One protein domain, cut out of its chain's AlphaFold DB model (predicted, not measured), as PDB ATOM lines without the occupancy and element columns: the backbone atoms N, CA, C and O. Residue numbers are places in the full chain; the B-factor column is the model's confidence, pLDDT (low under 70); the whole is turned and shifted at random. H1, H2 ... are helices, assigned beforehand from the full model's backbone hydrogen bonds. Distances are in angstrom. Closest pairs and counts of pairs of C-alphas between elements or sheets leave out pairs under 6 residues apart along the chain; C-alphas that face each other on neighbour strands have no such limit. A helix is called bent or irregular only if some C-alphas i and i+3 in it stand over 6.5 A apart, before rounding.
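Overview. This is residues 8 to 29 and 36 to 99 of the 100 residues of an uncharacterized protein of Dehalococcoidia bacterium (UniProt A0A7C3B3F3). Two long helices, H1 and H2, lie side by side as a pair, and H3 runs out from one end of that pair into a hook made of H3, H4 and H5. H4 sits at the far end of the hook, and from there H5 folds back toward H3, with open space between H5 and the pair. The printed part has 86 residues with five named helices, H1 to H5 in chain order, and no named strand: an all helix domain. It is loose, with a radius of gyration of the C-alphas of 15.1 A, and elongated, spanning 48 by 27 by 17 A.

Along the chain. Find C-alpha 8 at (138.813, 205.724, 100.277); from there H1, residues 8 to 29, runs 31.4 A to C-alpha 29 at (116.832, 204.802, 77.942). After the cut, look for H2, residues 37 to 54, 26.6 A long; it is neither bent nor irregular, but only just: C-alphas 40 and 43 are 6.1 A apart. H3 is residues 60 to 74, 20.6 A long. H4 is residues 80 to 86, 10.2 A, and H5 is residues 89 to 97, 12.4 A, ending with C-alpha 97 at (137.466, 212.016, 82.544).

Arrangement. H1 and H2 touch at a shallow tilt of 6 degrees and run opposite ways; their closest C-alphas, of Gly 14 and Leu 52, are 5.5 A apart. H3 is the hub, touching three helices. H1 touches it with residues 8 to 15 alone, at a steep tilt of 63 degrees, closest at the C-alphas of Val 11 and Ser 67, 6.0 A. H2 and H3 only just touch, with 3 pairs of C-alphas within 8 A, the closest being Lys 49 and Pro 60 at 6.8 A. H3 and H4 also only just touch, with 3 such pairs; the closest C-alphas are those of Leu 72 and Arg 80, 7.1 A. H3 and H5 are close but not clearly touching, with the C-alphas of Asn 71 and Leu 95 closest at 6.9 A. H4 and H5 are apart, and each is apart from H1 and H2. With 1 of 4 touching pairs at a shallow tilt, the packing is mostly crossed. Every O i to N i+4 pair is within hydrogen-bond range in H1, H3, H4 and H5; in H2, 12 of 14 are.

Size, cuts and confidence. The two C-alphas farthest apart, of Gln 36 and Arg 86, are 48.1 A apart. Residues 30 to 35 are not printed, and C-alphas 29 and 36 stand 11.8 A apart across this cut, in the link from H1 to H2. The links from H2 to H3, H3 to H4 and H4 to H5 are tight. The mean pLDDT of the printed part is 92.8, and no printed residue is under 70.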
ATOM      1  N   ARG A   8     138.542 206.053 101.678       94.81
ATOM      2  CA  ARG A   8     138.813 205.724 100.277       94.81
ATOM      3  C   ARG A   8     137.972 204.540  99.800       94.81
ATOM      4  O   ARG A   8     137.270 204.682  98.807       94.81
ATOM      5  N   ASP A   9     137.953 203.436 100.550       95.50
ATOM      6  CA  ASP A   9     137.169 202.242 100.190       95.50
ATOM      7  C   ASP A   9     135.672 202.566 100.051       95.50
ATOM      8  O   ASP A   9     134.999 202.094  99.137       95.50
ATOM      9  N   ARG A  10     135.132 203.404 100.948       95.50
ATOM     10  CA  ARG A  10     133.719 203.818 100.913       95.50
ATOM     11  C   ARG A  10     133.406 204.678  99.692       95.50
ATOM     12  O   ARG A  10     132.364 204.476  99.065       95.50
ATOM     13  N   VAL A  11     134.295 205.608  99.333       95.88
ATOM     14  CA  VAL A  11     134.162 206.422  98.113       95.88
ATOM     15  C   VAL A  11     134.264 205.542  96.865       95.88
ATOM     16  O   VAL A  11     133.440 205.680  95.965       95.88
ATOM     17  N   GLU A  12     135.205 204.598  96.813       95.69
ATOM     18  CA  GLU A  12     135.366 203.672  95.683       95.69
ATOM     19  C   GLU A  12     134.136 202.773  95.490       95.69
ATOM     20  O   GLU A  12     133.618 202.660  94.376       95.69
ATOM     21  N   LEU A  13     133.590 202.209  96.572       95.56
ATOM     22  CA  LEU A  13     132.335 201.450  96.529       95.56
ATOM     23  C   LEU A  13     131.150 202.321  96.085       95.56
ATOM     24  O   LEU A  13     130.301 201.868  95.317       95.56
ATOM     25  N   GLY A  14     131.099 203.581  96.525       95.56
ATOM     26  CA  GLY A  14     130.091 204.537  96.070       95.56
ATOM     27  C   GLY A  14     130.208 204.861  94.575       95.56
ATOM     28  O   GLY A  14     129.199 204.860  93.871       95.56
ATOM     29  N   ARG A  15     131.432 205.057  94.059       96.25
ATOM     30  CA  ARG A  15     131.697 205.254  92.621       96.25
ATOM     31  C   ARG A  15     131.232 204.051  91.804       96.25
ATOM     32  O   ARG A  15     130.573 204.237  90.782       96.25
ATOM     33  N   GLN A  16     131.492 202.830  92.278       95.62
ATOM     34  CA  GLN A  16     130.987 201.621  91.625       95.62
ATOM     35  C   GLN A  16     129.454 201.605  91.572       95.62
ATOM     36  O   GLN A  16     128.887 201.382  90.506       95.62
ATOM     37  N   ALA A  17     128.775 201.921  92.678       95.06
ATOM     38  CA  ALA A  17     127.315 201.978  92.700       95.06
ATOM     39  C   ALA A  17     126.755 203.030  91.719       95.06
ATOM     40  O   ALA A  17     125.748 202.784  91.052       95.06
ATOM     41  N   VAL A  18     127.407 204.193  91.591       94.56
ATOM     42  CA  VAL A  18     127.027 205.217  90.601       94.56
ATOM     43  C   VAL A  18     127.216 204.706  89.173       94.56
ATOM     44  O   VAL A  18     126.349 204.942  88.331       94.56
ATOM     45  N   ASN A  19     128.297 203.980  88.892       94.38
ATOM     46  CA  ASN A  19     128.523 203.373  87.581       94.38
ATOM     47  C   ASN A  19     127.464 202.314  87.249       94.38
ATOM     48  O   ASN A  19     126.927 202.318  86.140       94.38
ATOM     49  N   ASP A  20     127.086 201.479  88.217       93.81
ATOM     50  CA  ASP A  20     126.010 200.497  88.053       93.81
ATOM     51  C   ASP A  20     124.663 201.190  87.774       93.81
ATOM     52  O   ASP A  20     123.918 200.786  86.877       93.81
ATOM     53  N   TYR A  21     124.375 202.289  88.483       93.06
ATOM     54  CA  TYR A  21     123.208 203.132  88.221       93.06
ATOM     55  C   TYR A  21     123.231 203.717  86.804       93.06
ATOM     56  O   TYR A  21     122.230 203.629  86.096       93.06
ATOM     57  N   ARG A  22     124.361 204.285  86.362       91.75
ATOM     58  CA  ARG A  22     124.520 204.846  85.008       91.75
ATOM     59  C   ARG A  22     124.296 203.785  83.936       91.75
ATOM     60  O   ARG A  22     123.592 204.053  82.967       91.75
ATOM     61  N   ALA A  23     124.833 202.581  84.128       92.56
ATOM     62  CA  ALA A  23     124.640 201.464  83.211       92.56
ATOM     63  C   ALA A  23     123.164 201.038  83.132       92.56
ATOM     64  O   ALA A  23     122.622 200.906  82.033       92.56
ATOM     65  N   ALA A  24     122.490 200.882  84.275       90.75
ATOM     66  CA  ALA A  24     121.067 200.541  84.317       90.75
ATOM     67  C   ALA A  24     120.190 201.644  83.699       90.75
ATOM     68  O   ALA A  24     119.284 201.364  82.915       90.75
ATOM     69  N   HIS A  25     120.498 202.908  83.994       89.88
ATOM     70  CA  HIS A  25     119.812 204.064  83.429       89.88
ATOM     71  C   HIS A  25     120.006 204.148  81.906       89.88
ATOM     72  O   HIS A  25     119.052 204.388  81.169       89.88
ATOM     73  N   ALA A  26     121.217 203.893  81.403       89.50
ATOM     74  CA  ALA A  26     121.488 203.846  79.967       89.50
ATOM     75  C   ALA A  26     120.700 202.726  79.269       89.50
ATOM     76  O   ALA A  26     120.156 202.950  78.192       89.50
ATOM     77  N   GLN A  27     120.588 201.544  79.885       88.75
ATOM     78  CA  GLN A  27     119.788 200.436  79.346       88.75
ATOM     79  C   GLN A  27     118.295 200.770  79.292       88.75
ATOM     80  O   GLN A  27     117.644 200.477  78.289       88.75
ATOM     81  N   LEU A  28     117.767 201.418  80.335       85.88
ATOM     82  CA  LEU A  28     116.377 201.866  80.383       85.88
ATOM     83  C   LEU A  28     116.066 202.840  79.234       85.88
ATOM     84  O   LEU A  28     115.063 202.702  78.538       85.88
ATOM     85  N   HIS A  29     116.974 203.786  78.986       83.56
ATOM     86  CA  HIS A  29     116.832 204.802  77.942       83.56
ATOM     87  C   HIS A  29     117.308 204.367  76.547       83.56
ATOM     88  O   HIS A  29     117.149 205.124  75.589       83.56
ATOM     89  N   GLN A  36     105.564 203.776  81.038       83.88
ATOM     90  CA  GLN A  36     106.017 203.197  82.311       83.88
ATOM     91  C   GLN A  36     107.489 203.493  82.648       83.88
ATOM     92  O   GLN A  36     107.942 203.166  83.741       83.88
ATOM     93  N   ILE A  37     108.247 204.153  81.763       78.94
ATOM     94  CA  ILE A  37     109.686 204.390  81.967       78.94
ATOM     95  C   ILE A  37     109.992 205.181  83.257       78.94
ATOM     96  O   ILE A  37     111.010 204.955  83.905       78.94
ATOM     97  N   HIS A  38     109.087 206.069  83.688       75.00
ATOM     98  CA  HIS A  38     109.217 206.802  84.955       75.00
ATOM     99  C   HIS A  38     109.081 205.894  86.191       75.00
ATOM    100  O   HIS A  38     109.792 206.090  87.186       75.00
ATOM    101  N   ASP A  39     108.199 204.894  86.117       82.06
ATOM    102  CA  ASP A  39     107.982 203.909  87.181       82.06
ATOM    103  C   ASP A  39     109.184 202.964  87.309       82.06
ATOM    104  O   ASP A  39     109.490 202.502  88.404       82.06
ATOM    105  N   GLU A  40     109.908 202.732  86.213       78.38
ATOM    106  CA  GLU A  40     111.138 201.932  86.176       78.38
ATOM    107  C   GLU A  40     112.387 202.738  86.570       78.38
ATOM    108  O   GLU A  40     113.324 202.193  87.155       78.38
ATOM    109  N   HIS A  41     112.381 204.053  86.347       82.12
ATOM    110  CA  HIS A  41     113.464 204.953  86.750       82.12
ATOM    111  C   HIS A  41     113.537 205.153  88.275       82.12
ATOM    112  O   HIS A  41     114.617 205.178  88.870       82.12
ATOM    113  N   THR A  42     112.389 205.305  88.943       85.25
ATOM    114  CA  THR A  42     112.332 205.612  90.388       85.25
ATOM    115  C   THR A  42     113.014 204.545  91.272       85.25
ATOM    116  O   THR A  42     113.777 204.920  92.169       85.25
ATOM    117  N   PRO A  43     112.824 203.231  91.035       88.75
ATOM    118  CA  PRO A  43     113.567 202.175  91.720       88.75
ATOM    119  C   PRO A  43     115.086 202.283  91.560       88.75
ATOM    120  O   PRO A  43     115.795 202.102  92.548       88.75
ATOM    121  N   LEU A  44     115.593 202.636  90.371       89.06
ATOM    122  CA  LEU A  44     117.037 202.795  90.141       89.06
ATOM    123  C   LEU A  44     117.619 203.904  91.024       89.06
ATOM    124  O   LEU A  44     118.641 203.706  91.684       89.06
ATOM    125  N   LEU A  45     116.927 205.045  91.099       89.12
ATOM    126  CA  LEU A  45     117.331 206.162  91.953       89.12
ATOM    127  C   LEU A  45     117.311 205.790  93.448       89.12
ATOM    128  O   LEU A  45     118.164 206.234  94.217       89.12
ATOM    129  N   ASN A  46     116.345 204.980  93.881       92.44
ATOM    130  CA  ASN A  46     116.278 204.518  95.268       92.44
ATOM    131  C   ASN A  46     117.396 203.522  95.602       92.44
ATOM    132  O   ASN A  46     117.946 203.589  96.703       92.44
ATOM    133  N   THR A  47     117.767 202.654  94.660       92.12
ATOM    134  CA  THR A  47     118.892 201.725  94.819       92.12
ATOM    135  C   THR A  47     120.194 202.478  95.051       92.12
ATOM    136  O   THR A  47     120.853 202.229  96.058       92.12
ATOM    137  N   ILE A  48     120.536 203.461  94.208       94.38
ATOM    138  CA  ILE A  48     121.787 204.208  94.398       94.38
ATOM    139  C   ILE A  48     121.803 204.979  95.723       94.38
ATOM    140  O   ILE A  48     122.792 204.935  96.449       94.38
ATOM    141  N   LYS A  49     120.686 205.602  96.122       94.69
ATOM    142  CA  LYS A  49     120.584 206.267  97.435       94.69
ATOM    143  C   LYS A  49     120.818 205.298  98.595       94.69
ATOM    144  O   LYS A  49     121.463 205.661  99.576       94.69
ATOM    145  N   ALA A  50     120.291 204.077  98.500       94.69
ATOM    146  CA  ALA A  50     120.490 203.055  99.519       94.69
ATOM    147  C   ALA A  50     121.945 202.569  99.567       94.69
ATOM    148  O   ALA A  50     122.484 202.416 100.662       94.69
ATOM    149  N   GLU A  51     122.589 202.366  98.415       95.19
ATOM    150  CA  GLU A  51     123.997 201.963  98.353       95.19
ATOM    151  C   GLU A  51     124.926 203.034  98.928       95.19
ATOM    152  O   GLU A  51     125.733 202.723  99.802       95.19
ATOM    153  N   LEU A  52     124.754 204.306  98.552       96.00
ATOM    154  CA  LEU A  52     125.542 205.405  99.125       96.00
ATOM    155  C   LEU A  52     125.366 205.497 100.647       96.00
ATOM    156  O   LEU A  52     126.342 205.639 101.385       96.00
ATOM    157  N   LYS A  53     124.136 205.306 101.138       95.25
ATOM    158  CA  LYS A  53     123.856 205.274 102.577       95.25
ATOM    159  C   LYS A  53     124.555 204.120 103.298       95.25
ATOM    160  O   LYS A  53     125.018 204.308 104.420       95.25
ATOM    161  N   LYS A  54     124.662 202.936 102.683       95.06
ATOM    162  CA  LYS A  54     125.420 201.803 103.255       95.06
ATOM    163  C   LYS A  54     126.907 202.125 103.404       95.06
ATOM    164  O   LYS A  54     127.525 201.633 104.340       95.06
ATOM    165  N   GLN A  55     127.448 202.969 102.526       94.81
ATOM    166  CA  GLN A  55     128.827 203.460 102.611       94.81
ATOM    167  C   GLN A  55     128.995 204.639 103.583       94.81
ATOM    168  O   GLN A  55     130.082 205.196 103.695       94.81
ATOM    169  N   GLY A  56     127.943 205.017 104.313       95.06
ATOM    170  CA  GLY A  56     128.003 206.055 105.339       95.06
ATOM    171  C   GLY A  56     127.772 207.479 104.836       95.06
ATOM    172  O   GLY A  56     127.882 208.397 105.640       95.06
ATOM    173  N   PHE A  57     127.414 207.677 103.563       95.88
ATOM    174  CA  PHE A  57     127.041 208.997 103.048       95.88
ATOM    175  C   PHE A  57     125.575 209.301 103.370       95.88
ATOM    176  O   PHE A  57     124.672 208.504 103.102       95.88
ATOM    177  N   SER A  58     125.312 210.476 103.931       93.75
ATOM    178  CA  SER A  58     123.968 210.920 104.316       93.75
ATOM    179  C   SER A  58     123.158 211.416 103.118       93.75
ATOM    180  O   SER A  58     121.927 211.452 103.175       93.75
ATOM    181  N   SER A  59     123.833 211.793 102.028       93.56
ATOM    182  CA  SER A  59     123.216 212.269 100.788       93.56
ATOM    183  C   SER A  59     124.091 211.984  99.557       93.56
ATOM    184  O   SER A  59     125.300 211.795  99.700       93.56
ATOM    185  N   PRO A  60     123.511 211.982  98.340       92.81
ATOM    186  CA  PRO A  60     124.294 211.953  97.108       92.81
ATOM    187  C   PRO A  60     125.272 213.126  96.989       92.81
ATOM    188  O   PRO A  60     126.401 212.908  96.573       92.81
ATOM    189  N   ASP A  61     124.874 214.335  97.395       94.62
ATOM    190  CA  ASP A  61     125.732 215.525  97.314       94.62
ATOM    191  C   ASP A  61     126.989 215.370  98.180       94.62
ATOM    192  O   ASP A  61     128.092 215.650  97.725       94.62
ATOM    193  N   GLU A  62     126.843 214.840  99.398       96.06
ATOM    194  CA  GLU A  62     127.979 214.514 100.270       96.06
ATOM    195  C   GLU A  62     128.926 213.498  99.615       96.06
ATOM    196  O   GLU A  62     130.143 213.675  99.645       96.06
ATOM    197  N   PHE A  63     128.371 212.456  98.988       96.88
ATOM    198  CA  PHE A  63     129.167 211.489  98.238       96.88
ATOM    199  C   PHE A  63     129.911 212.146  97.066       96.88
ATOM    200  O   PHE A  63     131.094 211.875  96.871       96.88
ATOM    201  N   PHE A  64     129.243 212.999  96.282       95.00
ATOM    202  CA  PHE A  64     129.861 213.639  95.122       95.00
ATOM    203  C   PHE A  64     130.986 214.588  95.532       95.00
ATOM    204  O   PHE A  64     132.048 214.530  94.914       95.00
ATOM    205  N   SER A  65     130.818 215.361  96.608       94.81
ATOM    206  CA  SER A  65     131.895 216.184  97.170       94.81
ATOM    207  C   SER A  65     133.085 215.333  97.625       94.81
ATOM    208  O   SER A  65     134.217 215.603  97.237       94.81
ATOM    209  N   ALA A  66     132.840 214.246  98.365       95.69
ATOM    210  CA  ALA A  66     133.898 213.327  98.797       95.69
ATOM    211  C   ALA A  66     134.620 212.654  97.612       95.69
ATOM    212  O   ALA A  66     135.838 212.469  97.623       95.69
ATOM    213  N   SER A  67     133.876 212.293  96.564       96.38
ATOM    214  CA  SER A  67     134.440 211.744  95.330       96.38
ATOM    215  C   SER A  67     135.253 212.780  94.554       96.38
ATOM    216  O   SER A  67     136.244 212.403  93.929       96.38
ATOM    217  N   GLU A  68     134.858 214.054  94.573       95.31
ATOM    218  CA  GLU A  68     135.613 215.148  93.958       95.31
ATOM    219  C   GLU A  68     136.937 215.387  94.686       95.31
ATOM    220  O   GLU A  68     137.980 215.414  94.037       95.31
ATOM    221  N   GLU A  69     136.922 215.464  96.018       94.75
ATOM    222  CA  GLU A  69     138.141 215.578  96.830       94.75
ATOM    223  C   GLU A  69     139.126 214.449  96.506       94.75
ATOM    224  O   GLU A  69     140.296 214.697  96.214       94.75
ATOM    225  N   LEU A  70     138.632 213.209  96.438       95.62
ATOM    226  CA  LEU A  70     139.464 212.063  96.091       95.62
ATOM    227  C   LEU A  70     139.972 212.112  94.636       95.62
ATOM    228  O   LEU A  70     141.089 211.675  94.366       95.62
ATOM    229  N   ASN A  71     139.193 212.650  93.690       96.12
ATOM    230  CA  ASN A  71     139.662 212.866  92.314       96.12
ATOM    231  C   ASN A  71     140.832 213.854  92.273       96.12
ATOM    232  O   ASN A  71     141.807 213.606  91.566       96.12
ATOM    233  N   LEU A  72     140.751 214.946  93.036       95.94
ATOM    234  CA  LEU A  72     141.828 215.929  93.127       95.94
ATOM    235  C   LEU A  72     143.095 215.302  93.725       95.94
ATOM    236  O   LEU A  72     144.168 215.436  93.135       95.94
ATOM    237  N   GLU A  73     142.967 214.537  94.814       95.12
ATOM    238  CA  GLU A  73     144.089 213.791  95.401       95.12
ATOM    239  C   GLU A  73     144.741 212.820  94.408       95.12
ATOM    240  O   GLU A  73     145.966 212.759  94.299       95.12
ATOM    241  N   GLU A  74     143.939 212.060  93.656       94.75
ATOM    242  CA  GLU A  74     144.428 211.108  92.648       94.75
ATOM    243  C   GLU A  74     145.158 211.784  91.484       94.75
ATOM    244  O   GLU A  74     146.055 211.185  90.889       94.75
ATOM    245  N   LEU A  75     144.787 213.023  91.161       95.75
ATOM    246  CA  LEU A  75     145.479 213.862  90.183       95.75
ATOM    247  C   LEU A  75     146.711 214.567  90.782       95.75
ATOM    248  O   LEU A  75     147.405 215.317  90.098       95.75
ATOM    249  N   GLY A  76     147.021 214.296  92.052       96.06
ATOM    250  CA  GLY A  76     148.188 214.821  92.748       96.06
ATOM    251  C   GLY A  76     147.986 216.222  93.313       96.06
ATOM    252  O   GLY A  76     148.982 216.890  93.592       96.06
ATOM    253  N   PHE A  77     146.742 216.682  93.462       97.00
ATOM    254  CA  PHE A  77     146.392 217.938  94.121       97.00
ATOM    255  C   PHE A  77     146.070 217.720  95.589       97.00
ATOM    256  O   PHE A  77     145.523 216.693  95.973       97.00
ATOM    257  N   ARG A  78     146.434 218.687  96.430       94.44
ATOM    258  CA  ARG A  78     146.151 218.593  97.867       94.44
ATOM    259  C   ARG A  78     144.674 218.842  98.169       94.44
ATOM    260  O   ARG A  78     144.116 218.209  99.056       94.44
ATOM    261  N   ASP A  79     144.085 219.810  97.480       93.31
ATOM    262  CA  ASP A  79     142.724 220.292  97.691       93.31
ATOM    263  C   ASP A  79     142.269 221.122  96.473       93.31
ATOM    264  O   ASP A  79     142.984 221.251  95.472       93.31
ATOM    265  N   ARG A  80     141.059 221.687  96.556       92.50
ATOM    266  CA  ARG A  80     140.482 222.523  95.498       92.50
ATOM    267  C   ARG A  80     141.242 223.830  95.268       92.50
ATOM    268  O   ARG A  80     141.330 224.271  94.128       92.50
ATOM    269  N   GLU A  81     141.791 224.435  96.318       95.62
ATOM    270  CA  GLU A  81     142.554 225.682  96.208       95.62
ATOM    271  C   GLU A  81     143.888 225.436  95.489       95.62
ATOM    272  O   GLU A  81     144.246 226.180  94.577       95.62
ATOM    273  N   ASP A  82     144.588 224.348  95.831       96.50
ATOM    274  CA  ASP A  82     145.790 223.885  95.133       96.50
ATOM    275  C   ASP A  82     145.492 223.582  93.662       96.50
ATOM    276  O   ASP A  82     146.260 223.988  92.791       96.50
ATOM    277  N   PHE A  83     144.362 222.927  93.371       95.56
ATOM    278  CA  PHE A  83     143.907 222.716  91.998       95.56
ATOM    279  C   PHE A  83     143.744 224.042  91.260       95.56
ATOM    280  O   PHE A  83     144.465 224.295  90.302       95.56
ATOM    281  N   GLU A  84     142.885 224.942  91.732       95.06
ATOM    282  CA  GLU A  84     142.607 226.211  91.050       95.06
ATOM    283  C   GLU A  84     143.848 227.103  90.881       95.06
ATOM    284  O   GLU A  84     143.949 227.832  89.892       95.06
ATOM    285  N   ALA A  85     144.821 227.017  91.792       97.06
ATOM    286  CA  ALA A  85     146.051 227.801  91.724       97.06
ATOM    287  C   ALA A  85     147.027 227.349  90.624       97.06
ATOM    288  O   ALA A  85     147.803 228.174  90.130       97.06
ATOM    289  N   ARG A  86     147.038 226.059  90.251       96.06
ATOM    290  CA  ARG A  86     148.041 225.499  89.318       96.06
ATOM    291  C   ARG A  86     147.482 224.641  88.186       96.06
ATOM    292  O   ARG A  86     148.269 224.101  87.412       96.06
ATOM    293  N   VAL A  87     146.161 224.500  88.110       96.50
ATOM    294  CA  VAL A  87     145.466 223.687  87.109       96.50
ATOM    295  C   VAL A  87     145.879 224.086  85.695       96.50
ATOM    296  O   VAL A  87     145.935 225.264  85.333       96.50
ATOM    297  N   THR A  88     146.143 223.082  84.871       96.44
ATOM    298  CA  THR A  88     146.318 223.232  83.428       96.44
ATOM    299  C   THR A  88     145.082 222.733  82.681       96.44
ATOM    300  O   THR A  88     144.222 222.058  83.242       96.44
ATOM    301  N   ASN A  89     144.995 223.006  81.378       96.12
ATOM    302  CA  ASN A  89     143.924 222.433  80.554       96.12
ATOM    303  C   ASN A  89     143.924 220.894  80.598       96.12
ATOM    304  O   ASN A  89     142.860 220.291  80.645       96.12
ATOM    305  N   ALA A  90     145.107 220.270  80.646       96.12
ATOM    306  CA  ALA A  90     145.224 218.816  80.739       96.12
ATOM    307  C   ALA A  90     144.688 218.275  82.076       96.12
ATOM    308  O   ALA A  90     144.096 217.201  82.108       96.12
ATOM    309  N   ASP A  91     144.852 219.023  83.169       95.62
ATOM    310  CA  ASP A  91     144.315 218.645  84.481       95.62
ATOM    311  C   ASP A  91     142.786 218.780  84.527       95.62
ATOM    312  O   ASP A  91     142.111 217.936  85.114       95.62
ATOM    313  N   TRP A  92     142.227 219.801  83.863       93.56
ATOM    314  CA  TRP A  92     140.779 219.931  83.667       93.56
ATOM    315  C   TRP A  92     140.203 218.765  82.865       93.56
ATOM    316  O   TRP A  92     139.217 218.165  83.288       93.56
ATOM    317  N   GLU A  93     140.839 218.414  81.747       95.38
ATOM    318  CA  GLU A  93     140.454 217.254  80.940       95.38
ATOM    319  C   GLU A  93     140.556 215.959  81.762       95.38
ATOM    320  O   GLU A  93     139.639 215.140  81.748       95.38
ATOM    321  N   ALA A  94     141.629 215.784  82.539       95.12
ATOM    322  CA  ALA A  94     141.805 214.616  83.397       95.12
ATOM    323  C   ALA A  94     140.735 214.526  84.498       95.12
ATOM    324  O   ALA A  94     140.242 213.432  84.777       95.12
ATOM    325  N   LEU A  95     140.347 215.654  85.102       93.50
ATOM    326  CA  LEU A  95     139.263 215.707  86.086       93.50
ATOM    327  C   LEU A  95     137.908 215.386  85.447       93.50
ATOM    328  O   LEU A  95     137.136 214.624  86.022       93.50
ATOM    329  N   GLU A  96     137.618 215.904  84.254       91.50
ATOM    330  CA  GLU A  96     136.387 215.585  83.521       91.50
ATOM    331  C   GLU A  96     136.288 214.084  83.209       91.50
ATOM    332  O   GLU A  96     135.237 213.474  83.411       91.50
ATOM    333  N   GLN A  97     137.399 213.457  82.810       92.25
ATOM    334  CA  GLN A  97     137.466 212.016  82.544       92.25
ATOM    335  C   GLN A  97     137.186 211.148  83.782       92.25
ATOM    336  O   GLN A  97     136.756 210.008  83.633       92.25
ATOM    337  N   LYS A  98     137.366 211.662  85.008       88.81
ATOM    338  CA  LYS A  98     136.973 210.944  86.237       88.81
ATOM    339  C   LYS A  98     135.456 210.854  86.420       88.81
ATOM    340  O   LYS A  98     134.991 210.034  87.211       88.81
ATOM    341  N   TRP A  99     134.698 211.714  85.743       80.00
ATOM    342  CA  TRP A  99     133.243 211.794  85.863       80.00
ATOM    343  C   TRP A  99     132.485 211.085  84.742       80.00
ATOM    344  O   TRP A  99     131.278 210.882  84.909       80.00
TER     345      TRP A  99